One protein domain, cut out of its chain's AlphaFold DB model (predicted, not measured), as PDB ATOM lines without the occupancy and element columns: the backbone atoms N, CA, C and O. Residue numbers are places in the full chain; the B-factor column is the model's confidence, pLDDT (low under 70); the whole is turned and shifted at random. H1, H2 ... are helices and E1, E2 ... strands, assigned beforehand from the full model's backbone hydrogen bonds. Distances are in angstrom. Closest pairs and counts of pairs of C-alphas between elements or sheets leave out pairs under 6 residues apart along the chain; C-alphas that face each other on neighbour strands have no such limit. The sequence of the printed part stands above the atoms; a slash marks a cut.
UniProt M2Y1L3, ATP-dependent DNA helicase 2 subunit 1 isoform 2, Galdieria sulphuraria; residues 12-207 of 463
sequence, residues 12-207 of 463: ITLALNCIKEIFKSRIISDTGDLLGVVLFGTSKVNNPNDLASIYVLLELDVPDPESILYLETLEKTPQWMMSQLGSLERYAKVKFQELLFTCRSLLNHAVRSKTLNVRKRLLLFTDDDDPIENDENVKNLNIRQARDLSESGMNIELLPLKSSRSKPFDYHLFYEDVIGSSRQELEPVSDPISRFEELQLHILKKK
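This is residues 12 to 207 of the 463 residues of the protein "ATP-dependent DNA helicase 2 subunit 1 isoform 2" of Galdieria sulphuraria (UniProt M2Y1L3). Picture a rounded three-tiered body: two small sheets, E2 with E1 and E3 with E4, stand in a row as its middle, with H1, H2 and H7 over one side and H4 and H5 over the other. H3 lies out past the end of H2, H6 sits beside H5 and E4, and residues 181 to 188 stick out. The printed part has 196 residues with seven named helices and four named strands, in the order H1 E1 E2 H2 H3 H4 E3 H5 E4 H6 H7; the sheet E1 E2 is antiparallel, the sheet E3 E4 is parallel, and the class is mixed, helices and strands. The whole is compact, with a radius of gyration of the C-alphas of 16.5 A and spans of 43 by 42 by 36 A.

Find C-alpha 12 at (220.952, 514.572, 403.310); from there H1, residues 12 to 29, runs 25.5 A to C-alpha 29. Next come E1, residues 35 to 40, 16.8 A long, and E2, residues 54 to 61, 18.5 A, which bends by 63 degrees at residue 57. H2 is residues 65 to 76, 16.8 A long, and H3 is residues 78 to 85. Look then for H4, residues 96 to 110, 21.5 A long, and for E3, which begins at C-alpha 120, (202.414, 504.832, 413.989), and runs 19.7 A to residue 126. H5 is residues 136 to 151, 22.3 A, and E4 is residues 154 to 160, 19.1 A. H6 is the short run 175 to 179, and H7, residues 196 to 207, ends 15.8 A from its start at C-alpha 207, (213.574, 501.017, 417.778).

Start at H1, which touches H2 at a shallow tilt of 21 degrees, opposite ways; their closest C-alphas are those of Thr 13 and Glu 75, 5.5 A apart. With residues 14 to 18 alone H1 touches H7, the same way at a steep tilt of 43 degrees, closest at the C-alphas of Leu 14 and Phe 196, 6.2 A. E1 and E2 form a hairpin, where you find N 37 and O 58 at 3.0 A and N 55 and O 39 at 2.9 A. E1 and E3 are near each other, with 8 pairs of C-alphas within 10 A. H3 is close to H2 but not clearly touching; the closest C-alphas, of Leu 74 and Met 81, are 6.5 A apart. Look at H4 next: its closest C-alpha pair with E2 is Leu 60 and Ala 110, 6.6 A. H4 touches H5 at a shallow tilt of 18 degrees, the same way, closest at the C-alphas of Gln 97 and Asn 142, 5.2 A. E3, H5 and E4 make a strand-helix-strand unit, two parallel neighbour strands with a helix between them in the chain, and its crossover is right-handed. Between E3 and E4, N 124 and O 157 are 2.8 A apart, within hydrogen-bond range. H5 touches H6 with residues 142 to 147 alone, closest at the C-alphas of Ile 143 and Val 178, 4.8 A. In H1 to H7 every O i to N i+4 pair is within hydrogen-bond range.

The two C-alphas farthest apart are those of Lys 114 and Ser 166, at 47.9 A. The printed part has no cut. The links E1 to E2, E4 to H6 and H6 to H7 are long, with 13, 14 and 16 residues; in the last, residues 181 to 188 stand free. The mean pLDDT of the printed part is 80.0; look for values under 70 in residues 89 to 93, 112 to 117, 163 to 166, 180 to 192, 194 and 206 to 207.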
ATOM      1  N   ILE A  12     221.898 515.443 404.007       84.94
ATOM      2  CA  ILE A  12     220.952 514.572 403.310       84.94
ATOM      3  C   ILE A  12     221.527 513.174 403.056       84.94
ATOM      4  O   ILE A  12     220.825 512.185 403.233       84.94
ATOM      5  N   THR A  13     222.816 513.057 402.727       87.19
ATOM      6  CA  THR A  13     223.487 511.760 402.566       87.19
ATOM      7  C   THR A  13     223.613 511.034 403.903       87.19
ATOM      8  O   THR A  13     223.488 509.810 403.940       87.19
ATOM      9  N   LEU A  14     223.789 511.760 405.013       85.88
ATOM     10  CA  LEU A  14     223.754 511.188 406.363       85.88
ATOM     11  C   LEU A  14     222.352 510.627 406.678       85.88
ATOM     12  O   LEU A  14     222.229 509.473 407.097       85.88
ATOM     13  N   ALA A  15     221.293 511.398 406.405       87.81
ATOM     14  CA  ALA A  15     219.909 510.962 406.598       87.81
ATOM     15  C   ALA A  15     219.548 509.749 405.719       87.81
ATOM     16  O   ALA A  15     219.015 508.763 406.229       87.81
ATOM     17  N   LEU A  16     219.900 509.761 404.429       89.56
ATOM     18  CA  LEU A  16     219.653 508.651 403.497       89.56
ATOM     19  C   LEU A  16     220.379 507.375 403.912       89.56
ATOM     20  O   LEU A  16     219.782 506.298 403.903       89.56
ATOM     21  N   ASN A  17     221.635 507.499 404.343       88.88
ATOM     22  CA  ASN A  17     222.380 506.381 404.907       88.88
ATOM     23  C   ASN A  17     221.646 505.759 406.091       88.88
ATOM     24  O   ASN A  17     221.563 504.537 406.222       88.88
ATOM     25  N   CYS A  18     221.087 506.603 406.952       87.06
ATOM     26  CA  CYS A  18     220.355 506.147 408.117       87.06
ATOM     27  C   CYS A  18     219.048 505.442 407.750       87.06
ATOM     28  O   CYS A  18     218.766 504.353 408.253       87.06
ATOM     29  N   ILE A  19     218.288 506.023 406.822       90.12
ATOM     30  CA  ILE A  19     217.052 505.441 406.294       90.12
ATOM     31  C   ILE A  19     217.344 504.072 405.666       90.12
ATOM     32  O   ILE A  19     216.685 503.093 406.010       90.12
ATOM     33  N   LYS A  20     218.382 503.959 404.831       91.06
ATOM     34  CA  LYS A  20     218.826 502.689 404.235       91.06
ATOM     35  C   LYS A  20     219.081 501.611 405.292       91.06
ATOM     36  O   LYS A  20     218.616 500.480 405.149       91.06
ATOM     37  N   GLU A  21     219.786 501.942 406.373       88.75
ATOM     38  CA  GLU A  21     220.041 500.980 407.451       88.75
ATOM     39  C   GLU A  21     218.784 500.629 408.251       88.75
ATOM     40  O   GLU A  21     218.635 499.482 408.677       88.75
ATOM     41  N   ILE A  22     217.832 501.555 408.402       88.50
ATOM     42  CA  ILE A  22     216.513 501.236 408.965       88.50
ATOM     43  C   ILE A  22     215.806 500.192 408.091       88.50
ATOM     44  O   ILE A  22     215.345 499.185 408.632       88.50
ATOM     45  N   PHE A  23     215.768 500.386 406.767       91.12
ATOM     46  CA  PHE A  23     215.166 499.434 405.825       91.12
ATOM     47  C   PHE A  23     215.821 498.051 405.937       91.12
ATOM     48  O   PHE A  23     215.137 497.065 406.224       91.12
ATOM     49  N   LYS A  24     217.159 497.975 405.844       90.00
ATOM     50  CA  LYS A  24     217.917 496.718 406.011       90.00
ATOM     51  C   LYS A  24     217.619 496.045 407.348       90.00
ATOM     52  O   LYS A  24     217.347 494.846 407.413       90.00
ATOM     53  N   SER A  25     217.622 496.819 408.430       86.50
ATOM     54  CA  SER A  25     217.370 496.308 409.773       86.50
ATOM     55  C   SER A  25     215.949 495.762 409.937       86.50
ATOM     56  O   SER A  25     215.758 494.810 410.700       86.50
ATOM     57  N   ARG A  26     214.944 496.324 409.248       86.31
ATOM     58  CA  ARG A  26     213.565 495.809 409.273       86.31
ATOM     59  C   ARG A  26     213.416 494.509 408.493       86.31
ATOM     60  O   ARG A  26     212.820 493.585 409.037       86.31
ATOM     61  N   ILE A  27     214.061 494.387 407.333       87.31
ATOM     62  CA  ILE A  27     214.103 493.126 406.574       87.31
ATOM     63  C   ILE A  27     214.741 492.006 407.409       87.31
ATOM     64  O   ILE A  27     214.185 490.918 407.525       87.31
ATOM     65  N   ILE A  28     215.875 492.277 408.067       85.31
ATOM     66  CA  ILE A  28     216.565 491.285 408.916       85.31
ATOM     67  C   ILE A  28     215.709 490.877 410.126       85.31
ATOM     68  O   ILE A  28     215.793 489.739 410.590       85.31
ATOM     69  N   SER A  29     214.917 491.810 410.665       79.31
ATOM     70  CA  SER A  29     214.123 491.577 411.879       79.31
ATOM     71  C   SER A  29     212.764 490.918 411.603       79.31
ATOM     72  O   SER A  29     212.108 490.547 412.572       79.31
ATOM     73  N   ASP A  30     212.357 490.790 410.333       74.38
ATOM     74  CA  ASP A  30     211.096 490.173 409.879       74.38
ATOM     75  C   ASP A  30     209.864 490.657 410.671       74.38
ATOM     76  O   ASP A  30     209.112 489.883 411.262       74.38
ATOM     77  N   THR A  31     209.711 491.981 410.779       71.50
ATOM     78  CA  THR A  31     208.675 492.594 411.628       71.50
ATOM     79  C   THR A  31     207.332 492.787 410.930       71.50
ATOM     80  O   THR A  31     206.337 493.010 411.618       71.50
ATOM     81  N   GLY A  32     207.287 492.711 409.595       79.31
ATOM     82  CA  GLY A  32     206.105 493.083 408.806       79.31
ATOM     83  C   GLY A  32     205.741 494.571 408.916       79.31
ATOM     84  O   GLY A  32     204.594 494.938 408.678       79.31
ATOM     85  N   ASP A  33     206.691 495.420 409.332       84.62
ATOM     86  CA  ASP A  33     206.481 496.865 409.435       84.62
ATOM     87  C   ASP A  33     206.418 497.499 408.037       84.62
ATOM     88  O   ASP A  33     207.215 497.150 407.166       84.62
ATOM     89  N   LEU A  34     205.530 498.480 407.862       89.12
ATOM     90  CA  LEU A  34     205.485 499.317 406.661       89.12
ATOM     91  C   LEU A  34     206.411 500.526 406.838       89.12
ATOM     92  O   LEU A  34     206.381 501.186 407.883       89.12
ATOM     93  N   LEU A  35     207.220 500.821 405.826       91.31
ATOM     94  CA  LEU A  35     208.139 501.953 405.786       91.31
ATOM     95  C   LEU A  35     207.853 502.814 404.559       91.31
ATOM     96  O   LEU A  35     207.478 502.310 403.513       91.31
ATOM     97  N   GLY A  36     208.062 504.118 404.695       92.19
ATOM     98  CA  GLY A  36     207.914 505.083 403.612       92.19
ATOM     99  C   GLY A  36     208.837 506.269 403.850       92.19
ATOM    100  O   GLY A  36     209.297 506.490 404.976       92.19
ATOM    101  N   VAL A  37     209.131 507.012 402.788       93.94
ATOM    102  CA  VAL A  37     210.064 508.143 402.823       93.94
ATOM    103  C   VAL A  37     209.397 509.351 402.188       93.94
ATOM    104  O   VAL A  37     208.997 509.315 401.026       93.94
ATOM    105  N   VAL A  38     209.296 510.433 402.956       92.81
ATOM    106  CA  VAL A  38     208.721 511.708 402.521       92.81
ATOM    107  C   VAL A  38     209.786 512.785 402.663       92.81
ATOM    108  O   VAL A  38     210.423 512.902 403.709       92.81
ATOM    109  N   LEU A  39     209.975 513.558 401.601       91.25
ATOM    110  CA  LEU A  39     210.827 514.736 401.554       91.25
ATOM    111  C   LEU A  39     209.947 515.985 401.638       91.25
ATOM    112  O   LEU A  39     208.836 516.014 401.107       91.25
ATOM    113  N   PHE A  40     210.454 517.019 402.298       89.62
ATOM    114  CA  PHE A  40     209.801 518.320 402.389       89.62
ATOM    115  C   PHE A  40     210.794 519.429 402.039       89.62
ATOM    116  O   PHE A  40     212.004 519.235 402.135       89.62
ATOM    117  N   GLY A  41     210.280 520.576 401.597       86.31
ATOM    118  CA  GLY A  41     211.102 521.659 401.055       86.31
ATOM    119  C   GLY A  41     211.593 521.395 399.627       86.31
ATOM    120  O   GLY A  41     212.614 521.945 399.226       86.31
ATOM    121  N   THR A  42     210.898 520.556 398.854       87.19
ATOM    122  CA  THR A  42     211.236 520.255 397.452       87.19
ATOM    123  C   THR A  42     210.553 521.218 396.485       87.19
ATOM    124  O   THR A  42     209.443 521.670 396.738       87.19
ATOM    125  N   SER A  43     211.165 521.515 395.337       85.50
ATOM    126  CA  SER A  43     210.488 522.319 394.303       85.50
ATOM    127  C   SER A  43     209.392 521.521 393.591       85.50
ATOM    128  O   SER A  43     208.367 522.074 393.200       85.50
ATOM    129  N   LYS A  44     209.602 520.210 393.419       84.62
ATOM    130  CA  LYS A  44     208.593 519.291 392.884       84.62
ATOM    131  C   LYS A  44     207.597 518.863 393.957       84.62
ATOM    132  O   LYS A  44     207.973 518.625 395.105       84.62
ATOM    133  N   VAL A  45     206.351 518.695 393.527       86.38
ATOM    134  CA  VAL A  45     205.238 518.190 394.333       86.38
ATOM    135  C   VAL A  45     204.906 516.777 393.875       86.38
ATOM    136  O   VAL A  45     204.763 516.526 392.680       86.38
ATOM    137  N   ASN A  46     204.830 515.849 394.826       86.06
ATOM    138  CA  ASN A  46     204.330 514.498 394.594       86.06
ATOM    139  C   ASN A  46     203.723 513.964 395.888       86.06
ATOM    140  O   ASN A  46     204.418 513.364 396.706       86.06
ATOM    141  N   ASN A  47     202.444 514.218 396.121       86.00
ATOM    142  CA  ASN A  47     201.736 513.719 397.290       86.00
ATOM    143  C   ASN A  47     200.238 513.567 396.973       86.00
ATOM    144  O   ASN A  47     199.717 514.271 396.112       86.00
ATOM    145  N   PRO A  48     199.505 512.691 397.684       83.50
ATOM    146  CA  PRO A  48     198.090 512.432 397.388       83.50
ATOM    147  C   PRO A  48     197.176 513.648 397.600       83.50
ATOM    148  O   PRO A  48     196.049 513.657 397.118       83.50
ATOM    149  N   ASN A  49     197.647 514.651 398.344       83.75
ATOM    150  CA  ASN A  49     196.893 515.854 398.682       83.75
ATOM    151  C   ASN A  49     197.260 517.064 397.800       83.75
ATOM    152  O   ASN A  49     196.720 518.138 398.045       83.75
ATOM    153  N   ASP A  50     198.192 516.911 396.850       86.38
ATOM    154  CA  ASP A  50     198.697 517.977 395.965       86.38
ATOM    155  C   ASP A  50     199.105 519.265 396.715       86.38
ATOM    156  O   ASP A  50     198.715 520.384 396.386       86.38
ATOM    157  N   LEU A  51     199.864 519.090 397.803       85.06
ATOM    158  CA  LEU A  51     200.333 520.191 398.654       85.06
ATOM    159  C   LEU A  51     201.749 520.589 398.256       85.06
ATOM    160  O   LEU A  51     202.619 519.738 398.067       85.06
ATOM    161  N   ALA A  52     201.983 521.897 398.184       84.75
ATOM    162  CA  ALA A  52     203.261 522.452 397.772       84.75
ATOM    163  C   ALA A  52     204.412 521.986 398.677       84.75
ATOM    164  O   ALA A  52     204.255 521.778 399.880       84.75
ATOM    165  N   SER A  53     205.603 521.878 398.089       84.56
ATOM    166  CA  SER A  53     206.850 521.625 398.817       84.56
ATOM    167  C   SER A  53     206.971 520.254 399.493       84.56
ATOM    168  O   SER A  53     207.834 520.088 400.357       84.56
ATOM    169  N   ILE A  54     206.131 519.277 399.132       89.38
ATOM    170  CA  ILE A  54     206.147 517.920 399.694       89.38
ATOM    171  C   ILE A  54     206.267 516.890 398.568       89.38
ATOM    172  O   ILE A  54     205.507 516.906 397.598       89.38
ATOM    173  N   TYR A  55     207.196 515.948 398.731       91.06
ATOM    174  CA  TYR A  55     207.447 514.876 397.776       91.06
ATOM    175  C   TYR A  55     207.538 513.522 398.483       91.06
ATOM    176  O   TYR A  55     208.428 513.279 399.297       91.06
ATOM    177  N   VAL A  56     206.635 512.607 398.153       91.62
ATOM    178  CA  VAL A  56     206.681 511.209 398.583       91.62
ATOM    179  C   VAL A  56     207.698 510.488 397.706       91.62
ATOM    180  O   VAL A  56     207.489 510.296 396.509       91.62
ATOM    181  N   LEU A  57     208.840 510.142 398.303       91.00
ATOM    182  CA  LEU A  57     209.934 509.453 397.626       91.00
ATOM    183  C   LEU A  57     209.667 507.951 397.522       91.00
ATOM    184  O   LEU A  57     209.921 507.357 396.480       91.00
ATOM    185  N   LEU A  58     209.174 507.367 398.612       92.44
ATOM    186  CA  LEU A  58     208.728 505.983 398.696       92.44
ATOM    187  C   LEU A  58     207.392 505.971 399.433       92.44
ATOM    188  O   LEU A  58     207.287 506.530 400.533       92.44
ATOM    189  N   GLU A  59     206.385 505.350 398.826       91.12
ATOM    190  CA  GLU A  59     205.103 505.114 399.482       91.12
ATOM    191  C   GLU A  59     205.266 504.168 400.679       91.12
ATOM    192  O   GLU A  59     206.302 503.530 400.858       91.12
ATOM    193  N   LEU A  60     204.255 504.127 401.548       90.31
ATOM    194  CA  LEU A  60     204.307 503.297 402.744       90.31
ATOM    195  C   LEU A  60     204.017 501.831 402.387       90.31
ATOM    196  O   LEU A  60     202.852 501.459 402.253       90.31
ATOM    197  N   ASP A  61     205.059 501.008 402.289       90.00
ATOM    198  CA  ASP A  61     204.956 499.583 401.949       90.00
ATOM    199  C   ASP A  61     205.953 498.724 402.753       90.00
ATOM    200  O   ASP A  61     206.774 499.230 403.526       90.00
ATOM    201  N   VAL A  62     205.854 497.400 402.635       89.31
ATOM    202  CA  VAL A  62     206.813 496.454 403.208       89.31
ATOM    203  C   VAL A  62     208.182 496.690 402.561       89.31
ATOM    204  O   VAL A  62     208.277 496.693 401.337       89.31
ATOM    205  N   PRO A  63     209.263 496.863 403.346       91.06
ATOM    206  CA  PRO A  63     210.576 497.152 402.788       91.06
ATOM    207  C   PRO A  63     211.077 496.003 401.918       91.06
ATOM    208  O   PRO A  63     211.234 494.870 402.380       91.06
ATOM    209  N   ASP A  64     211.399 496.336 400.680       90.12
ATOM    210  CA  ASP A  64     211.869 495.422 399.655       90.12
ATOM    211  C   ASP A  64     213.322 495.745 399.232       90.12
ATOM    212  O   ASP A  64     213.855 496.829 399.514       90.12
ATOM    213  N   PRO A  65     214.017 494.800 398.574       90.69
ATOM    214  CA  PRO A  65     215.376 495.029 398.093       90.69
ATOM    215  C   PRO A  65     215.499 496.143 397.042       90.69
ATOM    216  O   PRO A  65     216.553 496.778 396.977       90.69
ATOM    217  N   GLU A  66     214.467 496.396 396.231       92.81
ATOM    218  CA  GLU A  66     214.508 497.416 395.177       92.81
ATOM    219  C   GLU A  66     214.465 498.820 395.786       92.81
ATOM    220  O   GLU A  66     215.279 499.668 395.415       92.81
ATOM    221  N   SER A  67     213.634 499.037 396.813       92.06
ATOM    222  CA  SER A  67     213.648 500.275 397.609       92.06
ATOM    223  C   SER A  67     215.028 500.570 398.203       92.06
ATOM    224  O   SER A  67     215.478 501.717 398.207       92.06
ATOM    225  N   ILE A  68     215.744 499.547 398.683       93.00
ATOM    226  CA  ILE A  68     217.104 499.718 399.222       93.00
ATOM    227  C   ILE A  68     218.083 500.112 398.117       93.00
ATOM    228  O   ILE A  68     218.888 501.022 398.315       93.00
ATOM    229  N   LEU A  69     218.011 499.458 396.956       93.56
ATOM    230  CA  LEU A  69     218.865 499.776 395.813       93.56
ATOM    231  C   LEU A  69     218.624 501.207 395.312       93.56
ATOM    232  O   LEU A  69     219.572 501.924 394.975       93.56
ATOM    233  N   TYR A  70     217.365 501.643 395.306       92.12
ATOM    234  CA  TYR A  70     216.995 503.008 394.965       92.12
ATOM    235  C   TYR A  70     217.608 504.016 395.946       92.12
ATOM    236  O   TYR A  70     218.291 504.951 395.522       92.12
ATOM    237  N   LEU A  71     217.478 503.780 397.257       91.69
ATOM    238  CA  LEU A  71     218.102 504.618 398.288       91.69
ATOM    239  C   LEU A  71     219.639 504.641 398.186       91.69
ATOM    240  O   LEU A  71     220.240 505.702 398.344       91.69
ATOM    241  N   GLU A  72     220.284 503.514 397.871       91.19
ATOM    242  CA  GLU A  72     221.740 503.448 397.651       91.19
ATOM    243  C   GLU A  72     222.186 504.242 396.414       91.19
ATOM    244  O   GLU A  72     223.259 504.851 396.409       91.19
ATOM    245  N   THR A  73     221.369 504.259 395.361       91.19
ATOM    246  CA  THR A  73     221.644 505.034 394.140       91.19
ATOM    247  C   THR A  73     221.565 506.535 394.417       91.19
ATOM    248  O   THR A  73     222.433 507.306 393.991       91.19
ATOM    249  N   LEU A  74     220.551 506.936 395.183       87.75
ATOM    250  CA  LEU A  74     220.335 508.308 395.630       87.75
ATOM    251  C   LEU A  74     221.445 508.808 396.560       87.75
ATOM    252  O   LEU A  74     221.902 509.940 396.424       87.75
ATOM    253  N   GLU A  75     221.906 507.958 397.473       86.38
ATOM    254  CA  GLU A  75     223.002 508.262 398.389       86.38
ATOM    255  C   GLU A  75     224.319 508.545 397.650       86.38
ATOM    256  O   GLU A  75     225.025 509.491 397.997       86.38
ATOM    257  N   LYS A  76     224.635 507.744 396.622       86.38
ATOM    258  CA  LYS A  76     225.843 507.905 395.794       86.38
ATOM    259  C   LYS A  76     225.776 509.114 394.865       86.38
ATOM    260  O   LYS A  76     226.819 509.603 394.438       86.38
ATOM    261  N   THR A  77     224.570 509.591 394.555       86.25
ATOM    262  CA  THR A  77     224.343 510.654 393.567       86.25
ATOM    263  C   THR A  77     223.480 511.789 394.139       86.25
ATOM    264  O   THR A  77     222.425 512.114 393.581       86.25
ATOM    265  N   PRO A  78     223.901 512.445 395.240       77.62
ATOM    266  CA  PRO A  78     223.087 513.470 395.890       77.62
ATOM    267  C   PRO A  78     222.855 514.685 394.980       77.62
ATOM    268  O   PRO A  78     221.797 515.308 395.035       77.62
ATOM    269  N   GLN A  79     223.803 515.000 394.087       78.44
ATOM    270  CA  GLN A  79     223.671 516.098 393.124       78.44
ATOM    271  C   GLN A  79     222.544 515.851 392.118       78.44
ATOM    272  O   GLN A  79     221.806 516.779 391.789       78.44
ATOM    273  N   TRP A  80     222.374 514.606 391.660       79.31
ATOM    274  CA  TRP A  80     221.282 514.253 390.753       79.31
ATOM    275  C   TRP A  80     219.933 514.470 391.433       79.31
ATOM    276  O   TRP A  80     219.065 515.134 390.869       79.31
ATOM    277  N   MET A  81     219.789 514.011 392.677       78.12
ATOM    278  CA  MET A  81     218.575 514.222 393.461       78.12
ATOM    279  C   MET A  81     218.266 515.709 393.641       78.12
ATOM    280  O   MET A  81     217.144 516.125 393.363       78.12
ATOM    281  N   MET A  82     219.254 516.522 394.016       76.44
ATOM    282  CA  MET A  82     219.060 517.969 394.142       76.44
ATOM    283  C   MET A  82     218.651 518.614 392.809       76.44
ATOM    284  O   MET A  82     217.761 519.459 392.796       76.44
ATOM    285  N   SER A  83     219.235 518.183 391.686       80.38
ATOM    286  CA  SER A  83     218.877 518.695 390.354       80.38
ATOM    287  C   SER A  83     217.474 518.282 389.900       80.38
ATOM    288  O   SER A  83     216.796 519.040 389.211       80.38
ATOM    289  N   GLN A  84     217.026 517.083 390.284       79.19
ATOM    290  CA  GLN A  84     215.753 516.528 389.842       79.19
ATOM    291  C   GLN A  84     214.588 516.972 390.710       79.19
ATOM    292  O   GLN A  84     213.534 517.282 390.165       79.19
ATOM    293  N   LEU A  85     214.739 516.969 392.031       78.12
ATOM    294  CA  LEU A  85     213.670 517.344 392.957       78.12
ATOM    295  C   LEU A  85     213.600 518.859 393.174       78.12
ATOM    296  O   LEU A  85     212.514 519.385 393.434       78.12
ATOM    297  N   GLY A  86     214.738 519.544 393.025       74.69
ATOM    298  CA  GLY A  86     214.898 520.936 393.425       74.69
ATOM    299  C   GLY A  86     214.786 521.105 394.942       74.69
ATOM    300  O   GLY A  86     214.160 520.307 395.639       74.69
ATOM    301  N   SER A  87     215.395 522.163 395.461       75.81
ATOM    302  CA  SER A  87     215.181 522.621 396.834       75.81
ATOM    303  C   SER A  87     214.387 523.914 396.777       75.81
ATOM    304  O   SER A  87     214.585 524.716 395.860       75.81
ATOM    305  N   LEU A  88     213.533 524.151 397.769       70.62
ATOM    306  CA  LEU A  88     212.990 525.482 397.996       70.62
ATOM    307  C   LEU A  88     214.141 526.486 398.107       70.62
ATOM    308  O   LEU A  88     215.218 526.171 398.632       70.62
ATOM    309  N   GLU A  89     213.910 527.691 397.589       61.44
ATOM    310  CA  GLU A  89     214.826 528.803 397.801       61.44
ATOM    311  C   GLU A  89     215.004 529.038 399.303       61.44
ATOM    312  O   GLU A  89     214.088 528.801 400.090       61.44
ATOM    313  N   ARG A  90     216.176 529.544 399.703       53.38
ATOM    314  CA  ARG A  90     216.591 529.712 401.112       53.38
ATOM    315  C   ARG A  90     215.619 530.500 402.006       53.38
ATOM    316  O   ARG A  90     215.816 530.499 403.213       53.38
ATOM    317  N   TYR A  91     214.637 531.183 401.419       49.00
ATOM    318  CA  TYR A  91     213.663 532.057 402.077       49.00
ATOM    319  C   TYR A  91     212.208 531.618 401.859       49.00
ATOM    320  O   TYR A  91     211.280 532.262 402.347       49.00
ATOM    321  N   ALA A  92     211.983 530.553 401.087       60.12
ATOM    322  CA  ALA A  92     210.650 530.025 400.871       60.12
ATOM    323  C   ALA A  92     210.255 529.175 402.088       60.12
ATOM    324  O   ALA A  92     210.977 528.268 402.503       60.12
ATOM    325  N   LYS A  93     209.107 529.501 402.682       66.56
ATOM    326  CA  LYS A  93     208.663 528.904 403.945       66.56
ATOM    327  C   LYS A  93     208.056 527.529 403.701       66.56
ATOM    328  O   LYS A  93     207.120 527.387 402.909       66.56
ATOM    329  N   VAL A  94     208.549 526.520 404.413       70.88
ATOM    330  CA  VAL A  94     207.898 525.210 404.450       70.88
ATOM    331  C   VAL A  94     206.707 525.300 405.392       70.88
ATOM    332  O   VAL A  94     206.841 525.586 406.578       70.88
ATOM    333  N   LYS A  95     205.517 524.997 404.879       82.81
ATOM    334  CA  LYS A  95     204.324 524.883 405.714       82.81
ATOM    335  C   LYS A  95     204.341 523.550 406.456       82.81
ATOM    336  O   LYS A  95     203.802 522.548 405.989       82.81
ATOM    337  N   PHE A  96     204.951 523.539 407.637       84.50
ATOM    338  CA  PHE A  96     205.099 522.329 408.452       84.50
ATOM    339  C   PHE A  96     203.751 521.652 408.781       84.50
ATOM    340  O   PHE A  96     203.650 520.427 408.805       84.50
ATOM    341  N   GLN A  97     202.672 522.429 408.902       86.50
ATOM    342  CA  GLN A  97     201.321 521.912 409.126       86.50
ATOM    343  C   GLN A  97     200.850 521.012 407.972       86.50
ATOM    344  O   GLN A  97     200.270 519.949 408.206       86.50
ATOM    345  N   GLU A  98     201.121 521.413 406.727       88.12
ATOM    346  CA  GLU A  98     200.756 520.661 405.519       88.12
ATOM    347  C   GLU A  98     201.548 519.341 405.425       88.12
ATOM    348  O   GLU A  98     201.001 518.305 405.025       88.12
ATOM    349  N   LEU A  99     202.805 519.339 405.888       88.88
ATOM    350  CA  LEU A  99     203.624 518.130 406.013       88.88
ATOM    351  C   LEU A  99     203.008 517.149 407.015       88.88
ATOM    352  O   LEU A  99     202.770 515.985 406.685       88.88
ATOM    353  N   LEU A 100     202.699 517.624 408.223       88.56
ATOM    354  CA  LEU A 100     202.077 516.812 409.270       88.56
ATOM    355  C   LEU A 100     200.732 516.228 408.815       88.56
ATOM    356  O   LEU A 100     200.454 515.049 409.058       88.56
ATOM    357  N   PHE A 101     199.924 517.023 408.111       88.25
ATOM    358  CA  PHE A 101     198.657 516.587 407.523       88.25
ATOM    359  C   PHE A 101     198.835 515.538 406.412       88.25
ATOM    360  O   PHE A 101     198.036 514.604 406.309       88.25
ATOM    361  N   THR A 102     199.894 515.638 405.605       89.31
ATOM    362  CA  THR A 102     200.213 514.632 404.581       89.31
ATOM    363  C   THR A 102     200.648 513.308 405.218       89.31
ATOM    364  O   THR A 102     200.114 512.258 404.858       89.31
ATOM    365  N   CYS A 103     201.529 513.345 406.224       89.25
ATOM    366  CA  CYS A 103     202.043 512.157 406.925       89.25
ATOM    367  C   CYS A 103     200.941 511.358 407.656       89.25
ATOM    368  O   CYS A 103     200.723 510.187 407.340       89.25
ATOM    369  N   ARG A 104     200.180 511.999 408.560       87.75
ATOM    370  CA  ARG A 104     198.745 512.165 408.310       87.75
ATOM    371  C   ARG A 104     197.963 511.107 407.539       87.75
ATOM    372  O   ARG A 104     197.697 509.981 407.971       87.75
ATOM    373  N   SER A 105     197.509 511.606 406.397       88.50
ATOM    374  CA  SER A 105     196.742 510.921 405.376       88.50
ATOM    375  C   SER A 105     197.415 509.618 404.936       88.50
ATOM    376  O   SER A 105     196.764 508.576 404.962       88.50
ATOM    377  N   LEU A 106     198.724 509.634 404.653       87.38
ATOM    378  CA  LEU A 106     199.471 508.462 404.170       87.38
ATOM    379  C   LEU A 106     199.404 507.276 405.141       87.38
ATOM    380  O   LEU A 106     199.038 506.164 404.761       87.38
ATOM    381  N   LEU A 107     199.696 507.513 406.419       86.00
ATOM    382  CA  LEU A 107     199.678 506.466 407.443       86.00
ATOM    383  C   LEU A 107     198.261 505.951 407.733       86.00
ATOM    384  O   LEU A 107     198.084 504.774 408.043       86.00
ATOM    385  N   ASN A 108     197.239 506.805 407.647       84.44
ATOM    386  CA  ASN A 108     195.850 506.366 407.805       84.44
ATOM    387  C   ASN A 108     195.349 505.579 406.589       84.44
ATOM    388  O   ASN A 108     194.593 504.626 406.752       84.44
ATOM    389  N   HIS A 109     195.796 505.944 405.388       82.44
ATOM    390  CA  HIS A 109     195.460 505.253 404.151       82.44
ATOM    391  C   HIS A 109     196.091 503.858 404.068       82.44
ATOM    392  O   HIS A 109     195.436 502.913 403.634       82.44
ATOM    393  N   ALA A 110     197.343 503.710 404.500       76.38
ATOM    394  CA  ALA A 110     198.014 502.414 404.505       76.38
ATOM    395  C   ALA A 110     197.442 501.467 405.576       76.38
ATOM    396  O   ALA A 110     197.288 500.268 405.353       76.38
ATOM    397  N   VAL A 111     197.036 502.002 406.732       71.69
ATOM    398  CA  VAL A 111     196.444 501.227 407.834       71.69
ATOM    399  C   VAL A 111     194.908 501.206 407.718       71.69
ATOM    400  O   VAL A 111     194.191 501.583 408.640       71.69
ATOM    401  N   ARG A 112     194.382 500.757 406.565       57.69
ATOM    402  CA  ARG A 112     192.932 500.561 406.317       57.69
ATOM    403  C   ARG A 112     192.317 499.408 407.128       57.69
ATOM    404  O   ARG A 112     191.101 499.352 407.294       57.69
ATOM    405  N   SER A 113     193.135 498.475 407.617       50.53
ATOM    406  CA  SER A 113     192.664 497.314 408.380       50.53
ATOM    407  C   SER A 113     192.453 497.661 409.855       50.53
ATOM    408  O   SER A 113     193.311 498.282 410.482       50.53
ATOM    409  N   LYS A 114     191.328 497.207 410.425       45.53
ATOM    410  CA  LYS A 114     190.907 497.326 411.838       45.53
ATOM    411  C   LYS A 114     191.820 496.565 412.821       45.53
ATOM    412  O   LYS A 114     191.355 496.025 413.824       45.53
ATOM    413  N   THR A 115     193.118 496.477 412.557       52.25
ATOM    414  CA  THR A 115     194.078 495.890 413.485       52.25
ATOM    415  C   THR A 115     194.331 496.917 414.588       52.25
ATOM    416  O   THR A 115     195.154 497.816 414.444       52.25
ATOM    417  N   LEU A 116     193.581 496.799 415.687       53.47
ATOM    418  CA  LEU A 116     193.465 497.750 416.807       53.47
ATOM    419  C   LEU A 116     194.784 498.179 417.499       53.47
ATOM    420  O   LEU A 116     194.734 498.987 418.416       53.47
ATOM    421  N   ASN A 117     195.958 497.690 417.077       61.66
ATOM    422  CA  ASN A 117     197.235 497.851 417.787       61.66
ATOM    423  C   ASN A 117     198.451 498.188 416.885       61.66
ATOM    424  O   ASN A 117     199.577 497.808 417.213       61.66
ATOM    425  N   VAL A 118     198.277 498.879 415.752       75.00
ATOM    426  CA  VAL A 118     199.422 499.311 414.913       75.00
ATOM    427  C   VAL A 118     200.056 500.588 415.473       75.00
ATOM    428  O   VAL A 118     199.394 501.615 415.613       75.00
ATOM    429  N   ARG A 119     201.361 500.549 415.771       78.62
ATOM    430  CA  ARG A 119     202.115 501.731 416.216       78.62
ATOM    431  C   ARG A 119     202.495 502.590 415.014       78.62
ATOM    432  O   ARG A 119     203.262 502.150 414.166       78.62
ATOM    433  N   LYS A 120     202.054 503.846 415.012       85.62
ATOM    434  CA  LYS A 120     202.414 504.832 413.989       85.62
ATOM    435  C   LYS A 120     203.528 505.741 414.511       85.62
ATOM    436  O   LYS A 120     203.461 506.231 415.641       85.62
ATOM    437  N   ARG A 121     204.582 505.942 413.719       85.69
ATOM    438  CA  ARG A 121     205.732 506.773 414.098       85.69
ATOM    439  C   ARG A 121     206.216 507.586 412.906       85.69
ATOM    440  O   ARG A 121     206.363 507.028 411.827       85.69
ATOM    441  N   LEU A 122     206.511 508.859 413.144       88.94
ATOM    442  CA  LEU A 122     207.174 509.749 412.199       88.94
ATOM    443  C   LEU A 122     208.589 510.037 412.709       88.94
ATOM    444  O   LEU A 122     208.732 510.521 413.828       88.94
ATOM    445  N   LEU A 123     209.615 509.719 411.920       89.50
ATOM    446  CA  LEU A 123     211.001 510.110 412.195       89.50
ATOM    447  C   LEU A 123     211.303 511.374 411.387       89.50
ATOM    448  O   LEU A 123     211.233 511.333 410.160       89.50
ATOM    449  N   LEU A 124     211.602 512.481 412.062       89.12
ATOM    450  CA  LEU A 124     211.873 513.770 411.431       89.12
ATOM    451  C   LEU A 124     213.366 514.081 411.495       89.12
ATOM    452  O   LEU A 124     213.903 514.287 412.579       89.12
ATOM    453  N   PHE A 125     214.013 514.146 410.335       89.12
ATOM    454  CA  PHE A 125     215.403 514.576 410.196       89.12
ATOM    455  C   PHE A 125     215.423 516.038 409.747       89.12
ATOM    456  O   PHE A 125     214.816 516.363 408.727       89.12
ATOM    457  N   THR A 126     216.091 516.911 410.496       87.56
ATOM    458  CA  THR A 126     216.183 518.347 410.181       87.56
ATOM    459  C   THR A 126     217.382 518.974 410.885       87.56
ATOM    460  O   THR A 126     217.754 518.528 411.971       87.56
ATOM    461  N   ASP A 127     217.999 519.981 410.274       86.69
ATOM    462  CA  ASP A 127     218.991 520.856 410.910       86.69
ATOM    463  C   ASP A 127     218.439 522.253 411.235       86.69
ATOM    464  O   ASP A 127     219.138 523.048 411.861       86.69
ATOM    465  N   ASP A 128     217.196 522.529 410.840       86.19
ATOM    466  CA  ASP A 128     216.492 523.783 411.092       86.19
ATOM    467  C   ASP A 128     215.720 523.712 412.416       86.19
ATOM    468  O   ASP A 128     214.825 522.867 412.574       86.19
ATOM    469  N   ASP A 129     216.107 524.575 413.360       84.81
ATOM    470  CA  ASP A 129     215.567 524.666 414.715       84.81
ATOM    471  C   ASP A 129     214.324 525.568 414.818       84.81
ATOM    472  O   ASP A 129     213.498 525.355 415.708       84.81
ATOM    473  N   ASP A 130     214.130 526.499 413.876       84.44
ATOM    474  CA  ASP A 130     212.968 527.397 413.813       84.44
ATOM    475  C   ASP A 130     212.409 527.508 412.379       84.44
ATOM    476  O   ASP A 130     212.608 528.518 411.697       84.44
ATOM    477  N   PRO A 131     211.635 526.504 411.917       82.38
ATOM    478  CA  PRO A 131     211.091 526.484 410.558       82.38
ATOM    479  C   PRO A 131     210.013 527.551 410.289       82.38
ATOM    480  O   PRO A 131     209.521 527.656 409.162       82.38
ATOM    481  N   ILE A 132     209.584 528.306 411.308       79.75
ATOM    482  CA  ILE A 132     208.471 529.267 411.230       79.75
ATOM    483  C   ILE A 132     208.951 530.718 411.411       79.75
ATOM    484  O   ILE A 132     208.200 531.641 411.087       79.75
ATOM    485  N   GLU A 133     210.198 530.934 411.845       77.50
ATOM    486  CA  GLU A 133     210.759 532.250 412.188       77.50
ATOM    487  C   GLU A 133     209.920 532.975 413.259       77.50
ATOM    488  O   GLU A 133     209.636 534.170 413.149       77.50
ATOM    489  N   ASN A 134     209.486 532.238 414.285       71.25
ATOM    490  CA  ASN A 134     208.754 532.764 415.443       71.25
ATOM    491  C   ASN A 134     207.382 533.435 415.148       71.25
ATOM    492  O   ASN A 134     206.917 534.283 415.912       71.25
ATOM    493  N   ASP A 135     206.698 533.068 414.055       83.50
ATOM    494  CA  ASP A 135     205.294 533.460 413.828       83.50
ATOM    495  C   ASP A 135     204.343 532.654 414.732       83.50
ATOM    496  O   ASP A 135     204.013 531.494 414.469       83.50
ATOM    497  N   GLU A 136     203.865 533.300 415.797       82.69
ATOM    498  CA  GLU A 136     202.967 532.719 416.801       82.69
ATOM    499  C   GLU A 136     201.664 532.149 416.220       82.69
ATOM    500  O   GLU A 136     201.150 531.133 416.701       82.69
ATOM    501  N   ASN A 137     201.103 532.748 415.166       84.31
ATOM    502  CA  ASN A 137     199.856 532.245 414.584       84.31
ATOM    503  C   ASN A 137     200.092 530.900 413.894       84.31
ATOM    504  O   ASN A 137     199.338 529.942 414.089       84.31
ATOM    505  N   VAL A 138     201.174 530.814 413.120       83.44
ATOM    506  CA  VAL A 138     201.572 529.592 412.418       83.44
ATOM    507  C   VAL A 138     202.059 528.541 413.417       83.44
ATOM    508  O   VAL A 138     201.735 527.361 413.269       83.44
ATOM    509  N   LYS A 139     202.746 528.944 414.491       84.69
ATOM    510  CA  LYS A 139     203.149 528.053 415.589       84.69
ATOM    511  C   LYS A 139     201.937 527.386 416.245       84.69
ATOM    512  O   LYS A 139     201.879 526.159 416.327       84.69
ATOM    513  N   ASN A 140     200.908 528.160 416.595       85.62
ATOM    514  CA  ASN A 140     199.668 527.638 417.175       85.62
ATOM    515  C   ASN A 140     198.931 526.651 416.255       85.62
ATOM    516  O   ASN A 140     198.369 525.660 416.729       85.62
ATOM    517  N   LEU A 141     198.941 526.882 414.939       85.56
ATOM    518  CA  LEU A 141     198.373 525.940 413.970       85.56
ATOM    519  C   LEU A 141     199.145 524.611 413.934       85.56
ATOM    520  O   LEU A 141     198.532 523.542 413.906       85.56
ATOM    521  N   ASN A 142     200.478 524.664 413.997       85.62
ATOM    522  CA  ASN A 142     201.329 523.473 414.043       85.62
ATOM    523  C   ASN A 142     201.151 522.674 415.338       85.62
ATOM    524  O   ASN A 142     201.046 521.450 415.278       85.62
ATOM    525  N   ILE A 143     201.032 523.349 416.486       86.50
ATOM    526  CA  ILE A 143     200.747 522.706 417.779       86.50
ATOM    527  C   ILE A 143     199.404 521.967 417.725       86.50
ATOM    528  O   ILE A 143     199.318 520.808 418.129       86.50
ATOM    529  N   ARG A 144     198.355 522.595 417.173       86.69
ATOM    530  CA  ARG A 144     197.047 521.938 416.986       86.69
ATOM    531  C   ARG A 144     197.164 520.698 416.100       86.69
ATOM    532  O   ARG A 144     196.679 519.636 416.469       86.69
ATOM    533  N   GLN A 145     197.868 520.803 414.976       85.94
ATOM    534  CA  GLN A 145     198.057 519.679 414.059       85.94
ATOM    535  C   GLN A 145     198.874 518.533 414.683       85.94
ATOM    536  O   GLN A 145     198.595 517.360 414.426       85.94
ATOM    537  N   ALA A 146     199.875 518.848 415.503       85.88
ATOM    538  CA  ALA A 146     200.669 517.848 416.207       85.88
ATOM    539  C   ALA A 146     199.894 517.189 417.356       85.88
ATOM    540  O   ALA A 146     199.990 515.975 417.553       85.88
ATOM    541  N   ARG A 147     199.034 517.948 418.042       86.44
ATOM    542  CA  ARG A 147     198.074 517.389 418.995       86.44
ATOM    543  C   ARG A 147     197.139 516.398 418.305       86.44
ATOM    544  O   ARG A 147     197.071 515.250 418.738       86.44
ATOM    545  N   ASP A 148     196.531 516.775 417.185       84.56
ATOM    546  CA  ASP A 148     195.682 515.884 416.387       84.56
ATOM    547  C   ASP A 148     196.406 514.590 415.966       84.56
ATOM    548  O   ASP A 148     195.825 513.500 415.939       84.56
ATOM    549  N   LEU A 149     197.696 514.691 415.626       83.88
ATOM    550  CA  LEU A 149     198.540 513.535 415.318       83.88
ATOM    551  C   LEU A 149     198.705 512.613 416.530       83.88
ATOM    552  O   LEU A 149     198.513 511.399 416.400       83.88
ATOM    553  N   SER A 150     199.023 513.174 417.696       84.12
ATOM    554  CA  SER A 150     199.183 512.402 418.930       84.12
ATOM    555  C   SER A 150     197.881 511.730 419.380       84.12
ATOM    556  O   SER A 150     197.900 510.548 419.725       84.12
ATOM    557  N   GLU A 151     196.741 512.418 419.259       83.00
ATOM    558  CA  GLU A 151     195.403 511.865 419.513       83.00
ATOM    559  C   GLU A 151     195.067 510.718 418.542       83.00
ATOM    560  O   GLU A 151     194.439 509.734 418.929       83.00
ATOM    561  N   SER A 152     195.571 510.767 417.302       80.50
ATOM    562  CA  SER A 152     195.453 509.658 416.340       80.50
ATOM    563  C   SER A 152     196.400 508.471 416.608       80.50
ATOM    564  O   SER A 152     196.423 507.500 415.840       80.50
ATOM    565  N   GLY A 153     197.192 508.533 417.684       79.50
ATOM    566  CA  GLY A 153     198.151 507.504 418.085       79.50
ATOM    567  C   GLY A 153     199.482 507.548 417.327       79.50
ATOM    568  O   GLY A 153     200.242 506.574 417.373       79.50
ATOM    569  N   MET A 154     199.778 508.642 416.615       84.31
ATOM    570  CA  MET A 154     201.071 508.855 415.963       84.31
ATOM    571  C   MET A 154     202.062 509.539 416.896       84.31
ATOM    572  O   MET A 154     201.732 510.508 417.566       84.31
ATOM    573  N   ASN A 155     203.308 509.070 416.889       84.38
ATOM    574  CA  ASN A 155     204.385 509.694 417.652       84.38
ATOM    575  C   ASN A 155     205.425 510.305 416.711       84.38
ATOM    576  O   ASN A 155     206.024 509.571 415.922       84.38
ATOM    577  N   ILE A 156     205.665 511.608 416.836       85.94
ATOM    578  CA  ILE A 156     206.755 512.303 416.144       85.94
ATOM    579  C   ILE A 156     208.038 512.105 416.957       85.94
ATOM    580  O   ILE A 156     208.029 512.177 418.183       85.94
ATOM    581  N   GLU A 157     209.132 511.783 416.283       85.50
ATOM    582  CA  GLU A 157     210.458 511.631 416.870       85.50
ATOM    583  C   GLU A 157     211.431 512.493 416.069       85.50
ATOM    584  O   GLU A 157     211.675 512.232 414.891       85.50
ATOM    585  N   LEU A 158     211.948 513.536 416.714       86.06
ATOM    586  CA  LEU A 158     212.914 514.453 416.125       86.06
ATOM    587  C   LEU A 158     214.324 513.874 416.206       86.06
ATOM    588  O   LEU A 158     214.749 513.364 417.245       86.06
ATOM    589  N   LEU A 159     215.040 513.987 415.096       86.00
ATOM    590  CA  LEU A 159     216.430 513.606 414.924       86.00
ATOM    591  C   LEU A 159     217.176 514.844 414.403       86.00
ATOM    592  O   LEU A 159     217.283 515.026 413.186       86.00
ATOM    593  N   PRO A 160     217.637 515.722 415.314       84.69
ATOM    594  CA  PRO A 160     218.294 516.956 414.927       84.69
ATOM    595  C   PRO A 160     219.675 516.645 414.369       84.69
ATOM    596  O   PRO A 160     220.485 515.958 415.000       84.69
ATOM    597  N   LEU A 161     219.934 517.149 413.172       84.06
ATOM    598  CA  LEU A 161     221.207 517.010 412.491       84.06
ATOM    599  C   LEU A 161     222.082 518.217 412.818       84.06
ATOM    600  O   LEU A 161     221.633 519.361 412.789       84.06
ATOM    601  N   LYS A 162     223.354 517.974 413.132       79.44
ATOM    602  CA  LYS A 162     224.297 519.054 413.414       79.44
ATOM    603  C   LYS A 162     224.659 519.769 412.117       79.44
ATOM    604  O   LYS A 162     225.435 519.248 411.317       79.44
ATOM    605  N   SER A 163     224.139 520.979 411.936       69.88
ATOM    606  CA  SER A 163     224.557 521.839 410.831       69.88
ATOM    607  C   SER A 163     226.030 522.241 410.990       69.88
ATOM    608  O   SER A 163     226.532 522.412 412.102       69.88
ATOM    609  N   SER A 164     226.747 522.437 409.878       61.44
ATOM    610  CA  SER A 164     228.137 522.937 409.889       61.44
ATOM    611  C   SER A 164     228.256 524.369 410.425       61.44
ATOM    612  O   SER A 164     229.359 524.851 410.673       61.44
ATOM    613  N   ARG A 165     227.127 525.065 410.598       57.78
ATOM    614  CA  ARG A 165     227.056 526.380 411.231       57.78
ATOM    615  C   ARG A 165     227.183 526.199 412.741       57.78
ATOM    616  O   ARG A 165     226.489 525.383 413.323       57.78
ATOM    617  N   SER A 166     228.046 526.987 413.371       56.41
ATOM    618  CA  SER A 166     228.431 526.924 414.793       56.41
ATOM    619  C   SER A 166     227.294 527.081 415.831       56.41
ATOM    620  O   SER A 166     227.584 527.259 417.015       56.41
ATOM    621  N   LYS A 167     226.016 527.064 415.435       73.38
ATOM    622  CA  LYS A 167     224.877 527.239 416.340       73.38
ATOM    623  C   LYS A 167     224.459 525.877 416.927       73.38
ATOM    624  O   LYS A 167     224.311 524.922 416.162       73.38
ATOM    625  N   PRO A 168     224.279 525.754 418.254       77.69
ATOM    626  CA  PRO A 168     223.614 524.592 418.836       77.69
ATOM    627  C   PRO A 168     222.147 524.544 418.380       77.69
ATOM    628  O   PRO A 168     221.527 525.588 418.201       77.69
ATOM    629  N   PHE A 169     221.611 523.339 418.184       82.81
ATOM    630  CA  PHE A 169     220.204 523.146 417.833       82.81
ATOM    631  C   PHE A 169     219.332 523.453 419.056       82.81
ATOM    632  O   PHE A 169     219.454 522.764 420.072       82.81
ATOM    633  N   ASP A 170     218.489 524.482 418.970       82.44
ATOM    634  CA  ASP A 170     217.637 524.908 420.080       82.44
ATOM    635  C   ASP A 170     216.223 524.324 419.959       82.44
ATOM    636  O   ASP A 170     215.456 524.638 419.053       82.44
ATOM    637  N   TYR A 171     215.865 523.454 420.900       83.12
ATOM    638  CA  TYR A 171     214.571 522.776 420.909       83.12
ATOM    639  C   TYR A 171     213.425 523.689 421.359       83.12
ATOM    640  O   TYR A 171     212.278 523.455 420.964       83.12
ATOM    641  N   HIS A 172     213.726 524.712 422.164       84.56
ATOM    642  CA  HIS A 172     212.733 525.571 422.814       84.56
ATOM    643  C   HIS A 172     212.036 526.523 421.833       84.56
ATOM    644  O   HIS A 172     210.945 527.015 422.110       84.56
ATOM    645  N   LEU A 173     212.638 526.778 420.667       84.62
ATOM    646  CA  LEU A 173     212.081 527.700 419.674       84.62
ATOM    647  C   LEU A 173     210.760 527.176 419.092       84.62
ATOM    648  O   LEU A 173     209.766 527.907 419.008       84.62
ATOM    649  N   PHE A 174     210.724 525.888 418.741       85.81
ATOM    650  CA  PHE A 174     209.602 525.302 418.008       85.81
ATOM    651  C   PHE A 174     209.245 523.875 418.442       85.81
ATOM    652  O   PHE A 174     208.079 523.578 418.712       85.81
ATOM    653  N   TYR A 175     210.221 522.969 418.490       86.38
ATOM    654  CA  TYR A 175     209.940 521.534 418.588       86.38
ATOM    655  C   TYR A 175     209.484 521.064 419.970       86.38
ATOM    656  O   TYR A 175     208.773 520.060 420.037       86.38
ATOM    657  N   GLU A 176     209.847 521.762 421.048       85.62
ATOM    658  CA  GLU A 176     209.361 521.446 422.397       85.62
ATOM    659  C   GLU A 176     207.827 521.510 422.467       85.62
ATOM    660  O   GLU A 176     207.182 520.543 422.882       85.62
ATOM    661  N   ASP A 177     207.240 522.593 421.951       83.25
ATOM    662  CA  ASP A 177     205.790 522.813 421.962       83.25
ATOM    663  C   ASP A 177     205.038 521.867 421.013       83.25
ATOM    664  O   ASP A 177     203.906 521.460 421.281       83.25
ATOM    665  N   VAL A 178     205.656 521.509 419.883       81.31
ATOM    666  CA  VAL A 178     205.024 520.692 418.835       81.31
ATOM    667  C   VAL A 178     205.095 519.199 419.144       81.31
ATOM    668  O   VAL A 178     204.138 518.473 418.887       81.31
ATOM    669  N   ILE A 179     206.213 518.708 419.678       80.44
ATOM    670  CA  ILE A 179     206.401 517.273 419.949       80.44
ATOM    671  C   ILE A 179     205.870 516.905 421.340       80.44
ATOM    672  O   ILE A 179     205.375 515.790 421.521       80.44
ATOM    673  N   GLY A 180     205.898 517.850 422.286       67.38
ATOM    674  CA  GLY A 180     205.364 517.703 423.634       67.38
ATOM    675  C   GLY A 180     206.201 516.786 424.536       67.38
ATOM    676  O   GLY A 180     206.538 515.651 424.200       67.38
ATOM    677  N   SER A 181     206.462 517.238 425.760       51.22
ATOM    678  CA  SER A 181     207.368 516.608 426.739       51.22
ATOM    679  C   SER A 181     206.870 515.289 427.356       51.22
ATOM    680  O   SER A 181     207.561 514.699 428.186       51.22
ATOM    681  N   SER A 182     205.702 514.769 426.951       45.06
ATOM    682  CA  SER A 182     204.977 513.664 427.620       45.06
ATOM    683  C   SER A 182     205.703 512.303 427.689       45.06
ATOM    684  O   SER A 182     205.174 511.337 428.242       45.06
ATOM    685  N   ARG A 183     206.921 512.189 427.147       45.38
ATOM    686  CA  ARG A 183     207.789 511.000 427.260       45.38
ATOM    687  C   ARG A 183     209.238 511.302 427.645       45.38
ATOM    688  O   ARG A 183     210.040 510.372 427.686       45.38
ATOM    689  N   GLN A 184     209.577 512.564 427.886       42.56
ATOM    690  CA  GLN A 184     210.962 513.037 427.921       42.56
ATOM    691  C   GLN A 184     211.433 513.474 429.316       42.56
ATOM    692  O   GLN A 184     212.596 513.815 429.470       42.56
ATOM    693  N   GLU A 185     210.591 513.386 430.351       39.16
ATOM    694  CA  GLU A 185     210.928 513.828 431.722       39.16
ATOM    695  C   GLU A 185     212.115 513.088 432.377       39.16
ATOM    696  O   GLU A 185     212.579 513.500 433.436       39.16
ATOM    697  N   LEU A 186     212.643 512.018 431.769       43.47
ATOM    698  CA  LEU A 186     213.781 511.251 432.301       43.47
ATOM    699  C   LEU A 186     214.949 511.070 431.316       43.47
ATOM    700  O   LEU A 186     215.936 510.430 431.678       43.47
ATOM    701  N   GLU A 187     214.867 511.592 430.087       49.62
ATOM    702  CA  GLU A 187     215.963 511.495 429.111       49.62
ATOM    703  C   GLU A 187     216.531 512.890 428.824       49.62
ATOM    704  O   GLU A 187     215.777 513.750 428.366       49.62
ATOM    705  N   PRO A 188     217.836 513.139 429.057       51.78
ATOM    706  CA  PRO A 188     218.442 514.407 428.672       51.78
ATOM    707  C   PRO A 188     218.248 514.627 427.170       51.78
ATOM    708  O   PRO A 188     218.378 513.695 426.371       51.78
ATOM    709  N   VAL A 189     217.911 515.865 426.809       54.91
ATOM    710  CA  VAL A 189     217.835 516.334 425.424       54.91
ATOM    711  C   VAL A 189     219.126 515.918 424.712       54.91
ATOM    712  O   VAL A 189     220.218 516.248 425.167       54.91
ATOM    713  N   SER A 190     219.007 515.104 423.658       58.41
ATOM    714  CA  SER A 190     220.176 514.567 422.956       58.41
ATOM    715  C   SER A 190     220.916 515.702 422.252       58.41
ATOM    716  O   SER A 190     220.287 516.537 421.600       58.41
ATOM    717  N   ASP A 191     222.244 515.700 422.329       64.50
ATOM    718  CA  ASP A 191     223.073 516.600 421.528       64.50
ATOM    719  C   ASP A 191     222.774 516.419 420.025       64.50
ATOM    720  O   ASP A 191     222.445 515.300 419.596       64.50
ATOM    721  N   PRO A 192     222.875 517.491 419.214       66.44
ATOM    722  CA  PRO A 192     222.644 517.423 417.777       66.44
ATOM    723  C   PRO A 192     223.610 516.437 417.120       66.44
ATOM    724  O   PRO A 192     224.821 516.445 417.362       66.44
ATOM    725  N   ILE A 193     223.057 515.589 416.259       74.31
ATOM    726  CA  ILE A 193     223.732 514.390 415.783       74.31
ATOM    727  C   ILE A 193     224.640 514.748 414.612       74.31
ATOM    728  O   ILE A 193     224.189 515.256 413.585       74.31
ATOM    729  N   SER A 194     225.936 514.479 414.769       69.25
ATOM    730  CA  SER A 194     226.955 514.817 413.764       69.25
ATOM    731  C   SER A 194     227.506 513.602 413.031       69.25
ATOM    732  O   SER A 194     228.014 513.720 411.917       69.25
ATOM    733  N   ARG A 195     227.396 512.420 413.650       74.50
ATOM    734  CA  ARG A 195     227.908 511.164 413.111       74.50
ATOM    735  C   ARG A 195     226.780 510.193 412.836       74.50
ATOM    736  O   ARG A 195     225.816 510.070 413.588       74.50
ATOM    737  N   PHE A 196     226.963 509.434 411.770       74.38
ATOM    738  CA  PHE A 196     226.056 508.366 411.389       74.38
ATOM    739  C   PHE A 196     225.870 507.315 412.498       74.38
ATOM    740  O   PHE A 196     224.744 506.911 412.773       74.38
ATOM    741  N   GLU A 197     226.947 506.920 413.179       78.94
ATOM    742  CA  GLU A 197     226.909 505.929 414.266       78.94
ATOM    743  C   GLU A 197     226.039 506.394 415.445       78.94
ATOM    744  O   GLU A 197     225.251 505.624 415.993       78.94
ATOM    745  N   GLU A 198     226.124 507.676 415.807       76.00
ATOM    746  CA  GLU A 198     225.305 508.287 416.861       76.00
ATOM    747  C   GLU A 198     223.822 508.291 416.470       76.00
ATOM    748  O   GLU A 198     222.965 507.918 417.277       76.00
ATOM    749  N   LEU A 199     223.526 508.627 415.209       75.00
ATOM    750  CA  LEU A 199     222.169 508.604 414.662       75.00
ATOM    751  C   LEU A 199     221.575 507.196 414.704       75.00
ATOM    752  O   LEU A 199     220.450 506.998 415.169       75.00
ATOM    753  N   GLN A 200     222.359 506.207 414.273       74.69
ATOM    754  CA  GLN A 200     221.976 504.804 414.338       74.69
ATOM    755  C   GLN A 200     221.693 504.372 415.774       74.69
ATOM    756  O   GLN A 200     220.657 503.761 416.027       74.69
ATOM    757  N   LEU A 201     222.564 504.704 416.731       76.00
ATOM    758  CA  LEU A 201     222.351 504.369 418.139       76.00
ATOM    759  C   LEU A 201     221.082 505.020 418.694       76.00
ATOM    760  O   LEU A 201     220.339 504.359 419.422       76.00
ATOM    761  N   HIS A 202     220.801 506.276 418.342       75.00
ATOM    762  CA  HIS A 202     219.598 506.976 418.789       75.00
ATOM    763  C   HIS A 202     218.323 506.285 418.279       75.00
ATOM    764  O   HIS A 202     217.421 505.964 419.059       75.00
ATOM    765  N   ILE A 203     218.300 505.922 416.995       74.75
ATOM    766  CA  ILE A 203     217.194 505.163 416.398       74.75
ATOM    767  C   ILE A 203     217.093 503.761 417.004       74.75
ATOM    768  O   ILE A 203     215.988 503.294 417.280       74.75
ATOM    769  N   LEU A 204     218.217 503.081 417.253       71.19
ATOM    770  CA  LEU A 204     218.245 501.745 417.855       71.19
ATOM    771  C   LEU A 204     217.713 501.747 419.293       71.19
ATOM    772  O   LEU A 204     216.922 500.864 419.632       71.19
ATOM    773  N   LYS A 205     218.063 502.753 420.109       73.81
ATOM    774  CA  LYS A 205     217.543 502.925 421.480       73.81
ATOM    775  C   LYS A 205     216.016 502.976 421.500       73.81
ATOM    776  O   LYS A 205     215.386 502.370 422.364       73.81
ATOM    777  N   LYS A 206     215.417 503.651 420.517       69.38
ATOM    778  CA  LYS A 206     213.962 503.841 420.411       69.38
ATOM    779  C   LYS A 206     213.301 502.868 419.430       69.38
ATOM    780  O   LYS A 206     212.076 502.910 419.251       69.38
ATOM    781  N   LYS A 207     214.058 501.948 418.815       68.81
ATOM    782  CA  LYS A 207     213.574 501.017 417.778       68.81
ATOM    783  C   LYS A 207     212.444 500.132 418.289       68.81
ATOM    784  O   LYS A 207     211.442 499.956 417.588       68.81
TER     785      LYS A 207